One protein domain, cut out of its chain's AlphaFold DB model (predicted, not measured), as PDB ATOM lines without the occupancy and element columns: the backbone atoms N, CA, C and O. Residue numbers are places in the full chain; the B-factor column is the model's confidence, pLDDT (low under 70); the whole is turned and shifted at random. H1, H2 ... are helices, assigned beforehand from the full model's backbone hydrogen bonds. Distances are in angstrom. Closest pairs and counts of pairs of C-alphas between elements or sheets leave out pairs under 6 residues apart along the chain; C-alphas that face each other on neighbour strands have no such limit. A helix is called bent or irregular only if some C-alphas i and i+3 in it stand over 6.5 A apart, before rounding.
ATOM      1  N   GLN A   2     311.119 288.845 341.298       52.44
ATOM      2  CA  GLN A   2     309.811 289.084 340.648       52.44
ATOM      3  C   GLN A   2     309.807 290.217 339.594       52.44
ATOM      4  O   GLN A   2     309.215 290.056 338.531       52.44
ATOM      5  N   GLN A   3     310.522 291.325 339.820       55.25
ATOM      6  CA  GLN A   3     310.605 292.435 338.851       55.25
ATOM      7  C   GLN A   3     311.363 292.068 337.558       55.25
ATOM      8  O   GLN A   3     310.944 292.453 336.471       55.25
ATOM      9  N   GLN A   4     312.430 291.262 337.643       60.97
ATOM     10  CA  GLN A   4     313.146 290.744 336.462       60.97
ATOM     11  C   GLN A   4     312.286 289.765 335.646       60.97
ATOM     12  O   GLN A   4     312.358 289.744 334.417       60.97
ATOM     13  N   MET A   5     311.441 288.976 336.316       61.66
ATOM     14  CA  MET A   5     310.487 288.085 335.651       61.66
ATOM     15  C   MET A   5     309.366 288.866 334.946       61.66
ATOM     16  O   MET A   5     308.966 288.521 333.841       61.66
ATOM     17  N   ALA A   6     308.886 289.964 335.535       63.56
ATOM     18  CA  ALA A   6     307.892 290.826 334.895       63.56
ATOM     19  C   ALA A   6     308.452 291.539 333.650       63.56
ATOM     20  O   ALA A   6     307.801 291.541 332.604       63.56
ATOM     21  N   ALA A   7     309.683 292.057 333.738       66.12
ATOM     22  CA  ALA A   7     310.375 292.698 332.619       66.12
ATOM     23  C   ALA A   7     310.614 291.732 331.442       66.12
ATOM     24  O   ALA A   7     310.550 292.129 330.281       66.12
ATOM     25  N   THR A   8     310.842 290.444 331.721       80.88
ATOM     26  CA  THR A   8     311.022 289.423 330.675       80.88
ATOM     27  C   THR A   8     309.710 289.018 330.001       80.88
ATOM     28  O   THR A   8     309.709 288.781 328.795       80.88
ATOM     29  N   VAL A   9     308.584 289.001 330.723       87.12
ATOM     30  CA  VAL A   9     307.258 288.753 330.125       87.12
ATOM     31  C   VAL A   9     306.851 289.898 329.195       87.12
ATOM     32  O   VAL A   9     306.414 289.651 328.074       87.12
ATOM     33  N   GLU A  10     307.023 291.150 329.621       87.00
ATOM     34  CA  GLU A  10     306.718 292.320 328.783       87.00
ATOM     35  C   GLU A  10     307.571 292.349 327.518       87.00
ATOM     36  O   GLU A  10     307.045 292.551 326.424       87.00
ATOM     37  N   GLU A  11     308.862 292.044 327.648       89.44
ATOM     38  CA  GLU A  11     309.765 291.901 326.510       89.44
ATOM     39  C   GLU A  11     309.280 290.829 325.523       89.44
ATOM     40  O   GLU A  11     309.245 291.062 324.314       89.44
ATOM     41  N   GLN A  12     308.853 289.662 326.013       92.06
ATOM     42  CA  GLN A  12     308.303 288.601 325.163       92.06
ATOM     43  C   GLN A  12     307.015 289.037 324.457       92.06
ATOM     44  O   GLN A  12     306.850 288.765 323.264       92.06
ATOM     45  N   MET A  13     306.125 289.745 325.158       93.31
ATOM     46  CA  MET A  13     304.900 290.290 324.567       93.31
ATOM     47  C   MET A  13     305.213 291.316 323.472       93.31
ATOM     48  O   MET A  13     304.605 291.267 322.403       93.31
ATOM     49  N   MET A  14     306.191 292.198 323.695       94.31
ATOM     50  CA  MET A  14     306.653 293.151 322.683       94.31
ATOM     51  C   MET A  14     307.231 292.428 321.466       94.31
ATOM     52  O   MET A  14     306.849 292.730 320.340       94.31
ATOM     53  N   VAL A  15     308.104 291.437 321.664       95.38
ATOM     54  CA  VAL A  15     308.682 290.655 320.557       95.38
ATOM     55  C   VAL A  15     307.595 289.948 319.748       95.38
ATOM     56  O   VAL A  15     307.670 289.944 318.518       95.38
ATOM     57  N   LYS A  16     306.583 289.378 320.411       96.19
ATOM     58  CA  LYS A  16     305.429 288.771 319.740       96.19
ATOM     59  C   LYS A  16     304.686 289.801 318.885       96.19
ATOM     60  O   LYS A  16     304.536 289.582 317.689       96.19
ATOM     61  N   ALA A  17     304.336 290.952 319.457       97.06
ATOM     62  CA  ALA A  17     303.643 292.022 318.744       97.06
ATOM     63  C   ALA A  17     304.446 292.577 317.548       97.06
ATOM     64  O   ALA A  17     303.867 292.889 316.511       97.06
ATOM     65  N   ILE A  18     305.783 292.651 317.645       97.50
ATOM     66  CA  ILE A  18     306.640 293.049 316.513       97.50
ATOM     67  C   ILE A  18     306.592 292.001 315.394       97.50
ATOM     68  O   ILE A  18     306.510 292.365 314.223       97.50
ATOM     69  N   ARG A  19     306.644 290.707 315.735       95.94
ATOM     70  CA  ARG A  19     306.570 289.607 314.754       95.94
ATOM     71  C   ARG A  19     305.213 289.534 314.060       95.94
ATOM     72  O   ARG A  19     305.158 289.187 312.889       95.94
ATOM     73  N   GLU A  20     304.151 289.874 314.780       96.81
ATOM     74  CA  GLU A  20     302.780 289.955 314.265       96.81
ATOM     75  C   GLU A  20     302.492 291.295 313.558       96.81
ATOM     76  O   GLU A  20     301.373 291.523 313.112       96.81
ATOM     77  N   GLU A  21     303.485 292.187 313.448       97.31
ATOM     78  CA  GLU A  21     303.365 293.527 312.850       97.31
ATOM     79  C   GLU A  21     302.206 294.366 313.417       97.31
ATOM     80  O   GLU A  21     301.531 295.106 312.695       97.31
ATOM     81  N   SER A  22     301.971 294.253 314.727       97.12
ATOM     82  CA  SER A  22     300.882 294.945 315.417       97.12
ATOM     83  C   SER A  22     301.099 296.462 315.446       97.12
ATOM     84  O   SER A  22     302.148 296.952 315.883       97.12
ATOM     85  N   SER A  23     300.090 297.225 315.012       96.38
ATOM     86  CA  SER A  23     300.098 298.688 315.124       96.38
ATOM     87  C   SER A  23     299.923 299.133 316.577       96.38
ATOM     88  O   SER A  23     299.446 298.369 317.414       96.38
ATOM     89  N   TRP A  24     300.300 300.377 316.883       96.75
ATOM     90  CA  TRP A  24     300.218 300.936 318.237       96.75
ATOM     91  C   TRP A  24     298.818 300.807 318.852       96.75
ATOM     92  O   TRP A  24     298.675 300.448 320.018       96.75
ATOM     93  N   GLU A  25     297.789 301.057 318.048       95.44
ATOM     94  CA  GLU A  25     296.393 301.151 318.468       95.44
ATOM     95  C   GLU A  25     295.825 299.798 318.923       95.44
ATOM     96  O   GLU A  25     294.941 299.762 319.776       95.44
ATOM     97  N   VAL A  26     296.363 298.690 318.398       95.75
ATOM     98  CA  VAL A  26     295.927 297.320 318.723       95.75
ATOM     99  C   VAL A  26     296.800 296.639 319.780       95.75
ATOM    100  O   VAL A  26     296.530 295.501 320.166       95.75
ATOM    101  N   LEU A  27     297.852 297.310 320.263       95.38
ATOM    102  CA  LEU A  27     298.710 296.751 321.304       95.38
ATOM    103  C   LEU A  27     297.945 296.561 322.624       95.38
ATOM    104  O   LEU A  27     297.114 297.391 322.997       95.38
ATOM    105  N   PRO A  28     298.283 295.522 323.408       93.56
ATOM    106  CA  PRO A  28     297.783 295.381 324.769       93.56
ATOM    107  C   PRO A  28     298.041 296.643 325.604       93.56
ATOM    108  O   PRO A  28     299.153 297.175 325.598       93.56
ATOM    109  N   LYS A  29     297.054 297.061 326.413       91.69
ATOM    110  CA  LYS A  29     297.153 298.239 327.304       91.69
ATOM    111  C   LYS A  29     298.403 298.229 328.185       91.69
ATOM    112  O   LYS A  29     298.978 299.276 328.454       91.69
ATOM    113  N   ARG A  30     298.853 297.040 328.596       90.56
ATOM    114  CA  ARG A  30     300.095 296.858 329.355       90.56
ATOM    115  C   ARG A  30     301.332 297.332 328.582       90.56
ATOM    116  O   ARG A  30     302.175 298.006 329.155       90.56
ATOM    117  N   ILE A  31     301.425 297.009 327.289       92.38
ATOM    118  CA  ILE A  31     302.539 297.442 326.432       92.38
ATOM    119  C   ILE A  31     302.446 298.948 326.167       92.38
ATOM    120  O   ILE A  31     303.457 299.640 326.256       92.38
ATOM    121  N   GLN A  32     301.244 299.465 325.892       93.69
ATOM    122  CA  GLN A  32     301.042 300.904 325.691       93.69
ATOM    123  C   GLN A  32     301.449 301.710 326.932       93.69
ATOM    124  O   GLN A  32     302.151 302.707 326.808       93.69
ATOM    125  N   ALA A  33     301.082 301.244 328.131       90.94
ATOM    126  CA  ALA A  33     301.477 301.873 329.389       90.94
ATOM    127  C   ALA A  33     303.000 301.844 329.616       90.94
ATOM    128  O   ALA A  33     303.550 302.805 330.141       90.94
ATOM    129  N   ALA A  34     303.683 300.772 329.198       89.25
ATOM    130  CA  ALA A  34     305.134 300.645 329.339       89.25
ATOM    131  C   ALA A  34     305.927 301.543 328.371       89.25
ATOM    132  O   ALA A  34     306.983 302.052 328.737       89.25
ATOM    133  N   LEU A  35     305.445 301.730 327.136       87.12
ATOM    134  CA  LEU A  35     306.142 302.505 326.098       87.12
ATOM    135  C   LEU A  35     305.719 303.977 326.044       87.12
ATOM    136  O   LEU A  35     306.431 304.786 325.462       87.12
ATOM    137  N   VAL A  36     304.589 304.333 326.658       87.50
ATOM    138  CA  VAL A  36     304.062 305.702 326.812       87.50
ATOM    139  C   VAL A  36     303.622 306.377 325.501       87.50
ATOM    140  O   VAL A  36     302.653 307.133 325.523       87.50
ATOM    141  N   SER A  37     304.244 306.094 324.349       95.38
ATOM    142  CA  SER A  37     303.865 306.683 323.059       95.38
ATOM    143  C   SER A  37     304.070 305.769 321.844       95.38
ATOM    144  O   SER A  37     304.843 304.803 321.857       95.38
ATOM    145  N   LYS A  38     303.397 306.134 320.745       96.44
ATOM    146  CA  LYS A  38     303.520 305.485 319.433       96.44
ATOM    147  C   LYS A  38     304.937 305.587 318.867       96.44
ATOM    148  O   LYS A  38     305.430 304.640 318.258       96.44
ATOM    149  N   GLU A  39     305.618 306.703 319.096       96.94
ATOM    150  CA  GLU A  39     306.988 306.947 318.642       96.94
ATOM    151  C   GLU A  39     307.990 306.031 319.355       96.94
ATOM    152  O   GLU A  39     308.920 305.530 318.723       96.94
ATOM    153  N   GLU A  40     307.802 305.767 320.653       96.56
ATOM    154  CA  GLU A  40     308.618 304.785 321.381       96.56
ATOM    155  C   GLU A  40     308.379 303.369 320.841       96.56
ATOM    156  O   GLU A  40     309.333 302.619 320.631       96.56
ATOM    157  N   TRP A  41     307.131 303.016 320.509       97.31
ATOM    158  CA  TRP A  41     306.849 301.745 319.838       97.31
ATOM    159  C   TRP A  41     307.546 301.632 318.485       97.31
ATOM    160  O   TRP A  41     308.211 300.629 318.221       97.31
ATOM    161  N   HIS A  42     307.471 302.667 317.649       98.12
ATOM    162  CA  HIS A  42     308.171 302.688 316.365       98.12
ATOM    163  C   HIS A  42     309.688 302.529 316.552       98.12
ATOM    164  O   HIS A  42     310.303 301.694 315.885       98.12
ATOM    165  N   ARG A  43     310.295 303.236 317.518       97.38
ATOM    166  CA  ARG A  43     311.714 303.046 317.873       97.38
ATOM    167  C   ARG A  43     312.003 301.610 318.306       97.38
ATOM    168  O   ARG A  43     313.015 301.036 317.898       97.38
ATOM    169  N   ARG A  44     311.118 300.991 319.091       96.81
ATOM    170  CA  ARG A  44     311.269 299.603 319.546       96.81
ATOM    171  C   ARG A  44     311.226 298.599 318.395       96.81
ATOM    172  O   ARG A  44     312.044 297.672 318.382       96.81
ATOM    173  N   VAL A  45     310.325 298.807 317.436       98.44
ATOM    174  CA  VAL A  45     310.200 298.017 316.201       98.44
ATOM    175  C   VAL A  45     311.485 298.097 315.379       98.44
ATOM    176  O   VAL A  45     312.060 297.057 315.040       98.44
ATOM    177  N   VAL A  46     311.970 299.313 315.102       98.56
ATOM    178  CA  VAL A  46     313.197 299.540 314.320       98.56
ATOM    179  C   VAL A  46     314.394 298.882 315.003       98.56
ATOM    180  O   VAL A  46     315.085 298.067 314.388       98.56
ATOM    181  N   ASN A  47     314.579 299.131 316.304       98.19
ATOM    182  CA  ASN A  47     315.668 298.548 317.087       98.19
ATOM    183  C   ASN A  47     315.646 297.014 317.077       98.19
ATOM    184  O   ASN A  47     316.695 296.383 316.942       98.19
ATOM    185  N   TYR A  48     314.470 296.391 317.206       98.12
ATOM    186  CA  TYR A  48     314.354 294.935 317.124       98.12
ATOM    187  C   TYR A  48     314.797 294.413 315.753       98.12
ATOM    188  O   TYR A  48     315.620 293.496 315.682       98.12
ATOM    189  N   CYS A  49     314.293 295.013 314.669       98.56
ATOM    190  CA  CYS A  49     314.606 294.580 313.310       98.56
ATOM    191  C   CYS A  49     316.103 294.739 313.002       98.56
ATOM    192  O   CYS A  49     316.710 293.817 312.460       98.56
ATOM    193  N   ILE A  50     316.713 295.862 313.407       98.62
ATOM    194  CA  ILE A  50     318.152 296.131 313.249       98.62
ATOM    195  C   ILE A  50     318.996 295.102 314.006       98.62
ATOM    196  O   ILE A  50     319.907 294.503 313.436       98.62
ATOM    197  N   ARG A  51     318.672 294.828 315.278       97.56
ATOM    198  CA  ARG A  51     319.406 293.836 316.087       97.56
ATOM    199  C   ARG A  51     319.313 292.428 315.502       97.56
ATOM    200  O   ARG A  51     320.248 291.644 315.645       97.56
ATOM    201  N   LYS A  52     318.200 292.110 314.838       97.69
ATOM    202  CA  LYS A  52     317.998 290.858 314.095       97.69
ATOM    203  C   LYS A  52     318.545 290.894 312.661       97.69
ATOM    204  O   LYS A  52     318.529 289.855 312.011       97.69
ATOM    205  N   ARG A  53     319.074 292.037 312.205       97.81
ATOM    206  CA  ARG A  53     319.659 292.264 310.871       97.81
ATOM    207  C   ARG A  53     318.710 291.874 309.737       97.81
ATOM    208  O   ARG A  53     319.132 291.246 308.767       97.81
ATOM    209  N   LEU A  54     317.427 292.188 309.895       98.25
ATOM    210  CA  LEU A  54     316.403 291.830 308.917       98.25
ATOM    211  C   LEU A  54     316.460 292.763 307.693       98.25
ATOM    212  O   LEU A  54     316.760 293.945 307.853       98.25
ATOM    213  N   PRO A  55     316.139 292.280 306.481       98.06
ATOM    214  CA  PRO A  55     315.952 293.159 305.329       98.06
ATOM    215  C   PRO A  55     314.759 294.091 305.551       98.06
ATOM    216  O   PRO A  55     313.671 293.614 305.896       98.06
ATOM    217  N   TRP A  56     314.941 295.398 305.316       98.50
ATOM    218  CA  TRP A  56     313.897 296.415 305.520       98.50
ATOM    219  C   TRP A  56     312.589 296.029 304.820       98.50
ATOM    220  O   TRP A  56     311.546 295.949 305.464       98.50
ATOM    221  N   SER A  57     312.679 295.650 303.542       97.25
ATOM    222  CA  SER A  57     311.551 295.260 302.685       97.25
ATOM    223  C   SER A  57     310.699 294.106 303.230       97.25
ATOM    224  O   SER A  57     309.520 294.002 302.896       97.25
ATOM    225  N   SER A  58     311.267 293.262 304.093       96.88
ATOM    226  CA  SER A  58     310.625 292.056 304.631       96.88
ATOM    227  C   SER A  58     310.255 292.146 306.115       96.88
ATOM    228  O   SER A  58     309.693 291.201 306.661       96.88
ATOM    229  N   CYS A  59     310.577 293.252 306.795       98.06
ATOM    230  CA  CYS A  59     310.376 293.382 308.238       98.06
ATOM    231  C   CYS A  59     309.483 294.566 308.596       98.06
ATOM    232  O   CYS A  59     309.245 295.463 307.784       98.06
ATOM    233  N   PHE A  60     308.972 294.573 309.826       98.56
ATOM    234  CA  PHE A  60     307.970 295.545 310.259       98.56
ATOM    235  C   PHE A  60     308.455 297.005 310.172       98.56
ATOM    236  O   PHE A  60     307.648 297.912 309.965       98.56
ATOM    237  N   ALA A  61     309.773 297.233 310.234       98.38
ATOM    238  CA  ALA A  61     310.376 298.558 310.096       98.38
ATOM    239  C   ALA A  61     309.888 299.322 308.847       98.38
ATOM    240  O   ALA A  61     309.717 300.538 308.918       98.38
ATOM    241  N   ARG A  62     309.549 298.621 307.751       98.50
ATOM    242  CA  ARG A  62     309.029 299.240 306.517       98.50
ATOM    243  C   ARG A  62     307.759 300.066 306.680       98.50
ATOM    244  O   ARG A  62     307.490 300.938 305.865       98.50
ATOM    245  N   LYS A  63     306.969 299.789 307.720       97.75
ATOM    246  CA  LYS A  63     305.731 300.520 308.017       97.75
ATOM    247  C   LYS A  63     305.954 301.737 308.918       97.75
ATOM    248  O   LYS A  63     305.027 302.519 309.098       97.75
ATOM    249  N   VAL A  64     307.142 301.882 309.513       97.56
ATOM    250  CA  VAL A  64     307.397 302.873 310.573       97.56
ATOM    251  C   VAL A  64     308.597 303.785 310.308       97.56
ATOM    252  O   VAL A  64     308.692 304.833 310.940       97.56
ATOM    253  N   CYS A  65     309.495 303.434 309.383       97.88
ATOM    254  CA  CYS A  65     310.596 304.298 308.951       97.88
ATOM    255  C   CYS A  65     310.941 304.110 307.466       97.88
ATOM    256  O   CYS A  65     310.571 303.112 306.842       97.88
ATOM    257  N   LYS A  66     311.670 305.081 306.903       98.38
ATOM    258  CA  LYS A  66     312.164 305.023 305.521       98.38
ATOM    259  C   LYS A  66     313.321 304.029 305.403       98.38
ATOM    260  O   LYS A  66     314.073 303.818 306.353       98.38
ATOM    261  N   GLU A  67     313.484 303.456 304.214       98.12
ATOM    262  CA  GLU A  67     314.532 302.468 303.935       98.12
ATOM    263  C   GLU A  67     315.946 303.023 304.173       98.12
ATOM    264  O   GLU A  67     316.765 302.366 304.813       98.12
ATOM    265  N   GLY A  68     316.213 304.260 303.731       97.75
ATOM    266  CA  GLY A  68     317.497 304.936 303.951       97.75
ATOM    267  C   GLY A  68     317.847 305.058 305.436       97.75
ATOM    268  O   GLY A  68     318.877 304.535 305.858       97.75
ATOM    269  N   ASP A  69     316.944 305.645 306.231       98.31
ATOM    270  CA  ASP A  69     317.113 305.812 307.681       98.31
ATOM    271  C   ASP A  69     317.382 304.462 308.373       98.31
ATOM    272  O   ASP A  69     318.268 304.341 309.220       98.31
ATOM    273  N   TYR A  70     316.657 303.413 307.966       98.69
ATOM    274  CA  TYR A  70     316.829 302.068 308.512       98.69
ATOM    275  C   TYR A  70     318.229 301.505 308.269       98.69
ATOM    276  O   TYR A  70     318.859 300.991 309.198       98.69
ATOM    277  N   TYR A  71     318.719 301.564 307.028       98.62
ATOM    278  CA  TYR A  71     320.036 301.024 306.702       98.62
ATOM    279  C   TYR A  71     321.168 301.896 307.252       98.62
ATOM    280  O   TYR A  71     322.191 301.354 307.666       98.62
ATOM    281  N   GLU A  72     320.994 303.213 307.353       98.31
ATOM    282  CA  GLU A  72     321.945 304.080 308.054       98.31
ATOM    283  C   GLU A  72     322.089 303.691 309.531       98.31
ATOM    284  O   GLU A  72     323.212 303.484 310.016       98.31
ATOM    285  N   ASP A  73     320.968 303.516 310.232       98.50
ATOM    286  CA  ASP A  73     320.957 303.093 311.631       98.50
ATOM    287  C   ASP A  73     321.485 301.665 311.804       98.50
ATOM    288  O   ASP A  73     322.258 301.401 312.731       98.50
ATOM    289  N   LEU A  74     321.154 300.749 310.885       98.62
ATOM    290  CA  LEU A  74     321.712 299.398 310.862       98.62
ATOM    291  C   LEU A  74     323.234 299.439 310.729       98.62
ATOM    292  O   LEU A  74     323.933 298.793 311.506       98.62
ATOM    293  N   MET A  75     323.769 300.212 309.784       98.19
ATOM    294  CA  MET A  75     325.211 300.303 309.564       98.19
ATOM    295  C   MET A  75     325.923 300.954 310.753       98.19
ATOM    296  O   MET A  75     327.001 300.499 311.145       98.19
ATOM    297  N   ARG A  76     325.310 301.962 311.388       97.44
ATOM    298  CA  ARG A  76     325.816 302.547 312.640       97.44
ATOM    299  C   ARG A  76     325.832 301.510 313.767       97.44
ATOM    300  O   ARG A  76     326.834 301.402 314.475       97.44
ATOM    301  N   TYR A  77     324.760 300.730 313.914       98.00
ATOM    302  CA  TYR A  77     324.667 299.650 314.893       98.00
ATOM    303  C   TYR A  77     325.739 298.579 314.653       98.00
ATOM    304  O   TYR A  77     326.471 298.238 315.581       98.00
ATOM    305  N   LEU A  78     325.885 298.077 313.427       97.81
ATOM    306  CA  LEU A  78     326.853 297.030 313.101       97.81
ATOM    307  C   LEU A  78     328.300 297.483 313.349       97.81
ATOM    308  O   LEU A  78     329.037 296.761 314.021       97.81
ATOM    309  N   ARG A  79     328.678 298.698 312.919       96.00
ATOM    310  CA  ARG A  79     330.023 299.247 313.170       96.00
ATOM    311  C   ARG A  79     330.316 299.416 314.657       96.00
ATOM    312  O   ARG A  79     331.358 298.968 315.121       96.00
ATOM    313  N   LYS A  80     329.384 299.999 315.424       94.00
ATOM    314  CA  LYS A  80     329.552 300.198 316.876       94.00
ATOM    315  C   LYS A  80     329.751 298.877 317.630       94.00
ATOM    316  O   LYS A  80     330.423 298.855 318.653       94.00
ATOM    317  N   ASN A  81     329.159 297.792 317.135       94.94
ATOM    318  CA  ASN A  81     329.276 296.460 317.727       94.94
ATOM    319  C   ASN A  81     330.382 295.607 317.078       94.94
ATOM    320  O   ASN A  81     330.407 294.401 317.309       94.94
ATOM    321  N   LEU A  82     331.255 296.202 316.250       95.62
ATOM    322  CA  LEU A  82     332.334 295.516 315.525       95.62
ATOM    323  C   LEU A  82     331.846 294.264 314.767       95.62
ATOM    324  O   LEU A  82     332.522 293.239 314.701       95.62
ATOM    325  N   ALA A  83     330.630 294.325 314.220       96.88
ATOM    326  CA  ALA A  83     330.008 293.199 313.540       96.88
ATOM    327  C   ALA A  83     330.592 292.991 312.135       96.88
ATOM    328  O   ALA A  83     330.994 293.942 311.463       96.88
ATOM    329  N   LEU A  84     330.554 291.748 311.650       97.75
ATOM    330  CA  LEU A  84     330.892 291.419 310.261       97.75
ATOM    331  C   LEU A  84     329.953 292.103 309.257       97.75
ATOM    332  O   LEU A  84     328.797 292.403 309.576       97.75
ATOM    333  N   TYR A  85     330.449 292.291 308.032       98.12
ATOM    334  CA  TYR A  85     329.671 292.860 306.935       98.12
ATOM    335  C   TYR A  85     328.413 292.011 306.646       98.12
ATOM    336  O   TYR A  85     328.514 290.786 306.530       98.12
ATOM    337  N   PRO A  86     327.220 292.620 306.514       97.56
ATOM    338  CA  PRO A  86     325.972 291.886 306.305       97.56
ATOM    339  C   PRO A  86     325.765 291.524 304.822       97.56
ATOM    340  O   PRO A  86     325.039 292.201 304.097       97.56
ATOM    341  N   TYR A  87     326.378 290.431 304.363       98.12
ATOM    342  CA  TYR A  87     326.319 290.005 302.953       98.12
ATOM    343  C   TYR A  87     324.903 289.751 302.419       98.12
ATOM    344  O   TYR A  87     324.634 290.002 301.248       98.12
ATOM    345  N   HIS A  88     323.971 289.314 303.266       97.75
ATOM    346  CA  HIS A  88     322.568 289.112 302.888       97.75
ATOM    347  C   HIS A  88     321.810 290.420 302.613       97.75
ATOM    348  O   HIS A  88     320.713 290.384 302.069       97.75
ATOM    349  N   LEU A  89     322.388 291.568 302.973       98.06
ATOM    350  CA  LEU A  89     321.856 292.913 302.721       98.06
ATOM    351  C   LEU A  89     322.723 293.690 301.715       98.06
ATOM    352  O   LEU A  89     322.533 294.891 301.522       98.06
ATOM    353  N   ALA A  90     323.689 293.013 301.085       96.94
ATOM    354  CA  ALA A  90     324.700 293.648 300.250       96.94
ATOM    355  C   ALA A  90     324.113 294.372 299.038       96.94
ATOM    356  O   ALA A  90     324.713 295.340 298.588       96.94
ATOM    357  N   ASP A  91     322.964 293.945 298.510       94.50
ATOM    358  CA  ASP A  91     322.382 294.578 297.324       94.50
ATOM    359  C   ASP A  91     322.084 296.064 297.570       94.50
ATOM    360  O   ASP A  91     322.619 296.930 296.878       94.50
ATOM    361  N   PHE A  92     321.353 296.373 298.645       96.75
ATOM    362  CA  PHE A  92     321.082 297.755 299.033       96.75
ATOM    363  C   PHE A  92     322.362 298.481 299.476       96.75
ATOM    364  O   PHE A  92     322.647 299.594 299.033       96.75
ATOM    365  N   ILE A  93     323.175 297.851 300.328       97.56
ATOM    366  CA  ILE A  93     324.340 298.509 300.941       97.56
ATOM    367  C   ILE A  93     325.415 298.843 299.893       97.56
ATOM    368  O   ILE A  93     325.942 299.957 299.871       97.56
ATOM    369  N   CYS A  94     325.728 297.917 298.986       96.81
ATOM    370  CA  CYS A  94     326.701 298.160 297.925       96.81
ATOM    371  C   CYS A  94     326.151 299.102 296.854       96.81
ATOM    372  O   CYS A  94     326.861 300.017 296.446       96.81
ATOM    373  N   ARG A  95     324.923 298.883 296.363       95.75
ATOM    374  CA  ARG A  95     324.419 299.625 295.195       95.75
ATOM    375  C   ARG A  95     323.872 300.997 295.561       95.75
ATOM    376  O   ARG A  95     324.167 301.969 294.871       95.75
ATOM    377  N   VAL A  96     323.090 301.076 296.636       97.12
ATOM    378  CA  VAL A  96     322.390 302.305 297.034       97.12
ATOM    379  C   VAL A  96     323.265 303.133 297.963       97.12
ATOM    380  O   VAL A  96     323.557 304.286 297.656       97.12
ATOM    381  N   MET A  97     323.765 302.543 299.054       97.38
ATOM    382  CA  MET A  97     324.616 303.279 300.005       97.38
ATOM    383  C   MET A  97     326.062 303.451 299.527       97.38
ATOM    384  O   MET A  97     326.810 304.222 300.125       97.38
ATOM    385  N   ARG A  98     326.473 302.742 298.465       97.50
ATOM    386  CA  ARG A  98     327.841 302.768 297.916       97.50
ATOM    387  C   ARG A  98     328.914 302.353 298.930       97.50
ATOM    388  O   ARG A  98     330.045 302.836 298.881       97.50
ATOM    389  N   ILE A  99     328.579 301.430 299.835       97.69
ATOM    390  CA  ILE A  99     329.507 300.894 300.839       97.69
ATOM    391  C   ILE A  99     329.930 299.483 300.434       97.69
ATOM    392  O   ILE A  99     329.177 298.518 300.583       97.69
ATOM    393  N   SER A 100     331.170 299.349 299.964       97.88
ATOM    394  CA  SER A 100     331.768 298.039 299.701       97.88
ATOM    395  C   SER A 100     332.153 297.320 301.005       97.88
ATOM    396  O   SER A 100     332.427 297.983 302.013       97.88
ATOM    397  N   PRO A 101     332.259 295.976 301.002       98.12
ATOM    398  CA  PRO A 101     332.760 295.230 302.156       98.12
ATOM    399  C   PRO A 101     334.141 295.706 302.623       98.12
ATOM    400  O   PRO A 101     334.363 295.857 303.819       98.12
ATOM    401  N   PHE A 102     335.048 296.009 301.684       98.00
ATOM    402  CA  PHE A 102     336.373 296.545 302.005       98.00
ATOM    403  C   PHE A 102     336.269 297.866 302.773       98.00
ATOM    404  O   PHE A 102     336.822 297.988 303.864       98.00
ATOM    405  N   ARG A 103     335.493 298.828 302.247       97.62
ATOM    406  CA  ARG A 103     335.300 300.128 302.898       97.62
ATOM    407  C   ARG A 103     334.711 299.972 304.300       97.62
ATOM    408  O   ARG A 103     335.187 300.614 305.231       97.62
ATOM    409  N   TYR A 104     333.718 299.098 304.451       98.38
ATOM    410  CA  TYR A 104     333.111 298.814 305.745       98.38
ATOM    411  C   TYR A 104     334.128 298.300 306.769       98.38
ATOM    412  O   TYR A 104     334.153 298.788 307.897       98.38
ATOM    413  N   TYR A 105     334.983 297.344 306.392       98.25
ATOM    414  CA  TYR A 105     335.993 296.819 307.309       98.25
ATOM    415  C   TYR A 105     337.064 297.854 307.664       98.25
ATOM    416  O   TYR A 105     337.497 297.879 308.814       98.25
ATOM    417  N   CYS A 106     337.434 298.757 306.747       97.06
ATOM    418  CA  CYS A 106     338.281 299.903 307.094       97.06
ATOM    419  C   CYS A 106     337.643 300.763 308.196       97.06
ATOM    420  O   CYS A 106     338.316 301.102 309.169       97.06
ATOM    421  N   ASP A 107     336.348 301.076 308.075       95.62
ATOM    422  CA  ASP A 107     335.632 301.869 309.080       95.62
ATOM    423  C   ASP A 107     335.527 301.115 310.428       95.62
ATOM    424  O   ASP A 107     335.691 301.718 311.486       95.62
ATOM    425  N   VAL A 108     335.304 299.793 310.416       95.88
ATOM    426  CA  VAL A 108     335.274 298.962 311.639       95.88
ATOM    427  C   VAL A 108     336.633 298.933 312.341       95.88
ATOM    428  O   VAL A 108     336.686 299.087 313.559       95.88
ATOM    429  N   LEU A 109     337.728 298.760 311.595       94.94
ATOM    430  CA  LEU A 109     339.083 298.788 312.153       94.94
ATOM    431  C   LEU A 109     339.409 300.157 312.750       94.94
ATOM    432  O   LEU A 109     339.928 300.231 313.861       94.94
ATOM    433  N   PHE A 110     339.051 301.235 312.051       92.31
ATOM    434  CA  PHE A 110     339.217 302.593 312.561       92.31
ATOM    435  C   PHE A 110     338.464 302.800 313.883       92.31
ATOM    436  O   PHE A 110     339.041 303.293 314.852       92.31
ATOM    437  N   GLU A 111     337.200 302.372 313.958       90.06
ATOM    438  CA  GLU A 111     336.410 302.439 315.193       90.06
ATOM    439  C   GLU A 111     337.009 301.575 316.315       90.06
ATOM    440  O   GLU A 111     337.065 302.015 317.465       90.06
ATOM    441  N   ALA A 112     337.503 300.374 316.008       90.69
ATOM    442  CA  ALA A 112     338.170 299.520 316.989       90.69
ATOM    443  C   ALA A 112     339.428 300.191 317.563       90.69
ATOM    444  O   ALA A 112     339.598 300.242 318.779       90.69
ATOM    445  N   MET A 113     340.273 300.769 316.706       91.25
ATOM    446  CA  MET A 113     341.504 301.454 317.114       91.25
ATOM    447  C   MET A 113     341.217 302.724 317.920       91.25
ATOM    448  O   MET A 113     341.840 302.953 318.954       91.25
ATOM    449  N   LYS A 114     340.231 303.523 317.501       86.44
ATOM    450  CA  LYS A 114     339.803 304.732 318.218       86.44
ATOM    451  C   LYS A 114     339.302 304.418 319.631       86.44
ATOM    452  O   LYS A 114     339.574 305.171 320.564       86.44
ATOM    453  N   ASN A 115     338.578 303.310 319.792       81.50
ATOM    454  CA  ASN A 115     338.056 302.870 321.086       81.50
ATOM    455  C   ASN A 115     339.080 302.061 321.907       81.50
ATOM    456  O   ASN A 115     338.907 301.926 323.117       81.50
ATOM    457  N   GLY A 116     340.159 301.579 321.281       61.22
ATOM    458  CA  GLY A 116     341.269 300.865 321.919       61.22
ATOM    459  C   GLY A 116     341.992 301.654 323.016       61.22
ATOM    460  O   GLY A 116     342.503 301.045 323.946       61.22
ATOM    461  N   ASN A 117     341.913 302.992 323.011       52.97
ATOM    462  CA  ASN A 117     342.346 303.846 324.133       52.97
ATOM    463  C   ASN A 117     341.494 303.691 325.417       52.97
ATOM    464  O   ASN A 117     341.727 304.405 326.387       52.97
ATOM    465  N   ARG A 118     340.476 302.818 325.428       53.59
ATOM    466  CA  ARG A 118     339.693 302.442 326.624       53.59
ATOM    467  C   ARG A 118     339.841 300.969 327.023       53.59
ATOM    468  O   ARG A 118     339.145 300.530 327.934       53.59
ATOM    469  N   LEU A 119     340.659 300.196 326.306       50.66
ATOM    470  CA  LEU A 119     340.925 298.779 326.595       50.66
ATOM    471  C   LEU A 119     342.297 298.558 327.257       50.66
ATOM    472  O   LEU A 119     342.655 297.412 327.519       50.66
TER     473      LEU A 119
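What this domain is: This is residues 2 to 119 of the 120 residues of an uncharacterized protein of Zea mays (UniProt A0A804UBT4). The domain is a loose U of helices: H1 and H7 are its two arms, far from each other, and H3 and H5 form the bridge between them. H2 sits at the H1 end, H4 packs on H3 and H6 is near H5; residues 2 to 9 of H1 stick out. The printed part has 118 residues with seven named helices, H1 to H7 in chain order, and no named strand: all helix. It is loose, with a radius of gyration of the C-alphas of 16.8 A and spans of 46 by 35 by 20 A.

How they stand to each other: H1, residues 2 to 19, only just touches H3, residues 38 to 51, with 3 pairs of C-alphas within 8 A, the closest Ile 18 and Val 45 at 6.1 A; they are about perpendicular at 84 degrees. H1 also only just touches H2, residues 29 to 35, with 3 such pairs, the closest Glu 10 and Ile 31 at 7.0 A. H3, the hub, touches H4, residues 60 to 63, closest at C-alphas 46 and 61, 5.2 A. H3 touches H5, residues 67 to 80, at a steep tilt of 57 degrees, the same way; the closest C-alphas, Ile 50 and Leu 74, are 5.4 A apart. H5 touches H7, residues 101 to 116, with residues 79 to 80 alone, closest at C-alphas 79 and 108, 5.5 A. H6, residues 87 to 95, is close to but not clearly touching H5, closest at C-alphas 71 and 93, 7.6 A. H1 and H7 are apart. Each O i to N i+4 pair is within hydrogen-bond range in H1, H2, H3, H5 and H7, and 3 of 5 in H6; H4 is too short for one.

Where its parts are: H1 is 26.1 A long from C-alpha 2 at (309.811, 289.084, 340.648). H3 and H5 are each 20.0 A long. H7, 22.2 A, ends at C-alpha 116, (341.269, 300.865, 321.919). H6 is irregular: C-alphas 88 and 91 are 7.8 A apart.

The domain as a whole: The two C-alphas farthest apart, Gln 2 and Arg 95, are 48.9 A apart. The printed part has no cut and no long link. The model's pLDDT is under 70 in residues 2 to 7 and 116 to 119.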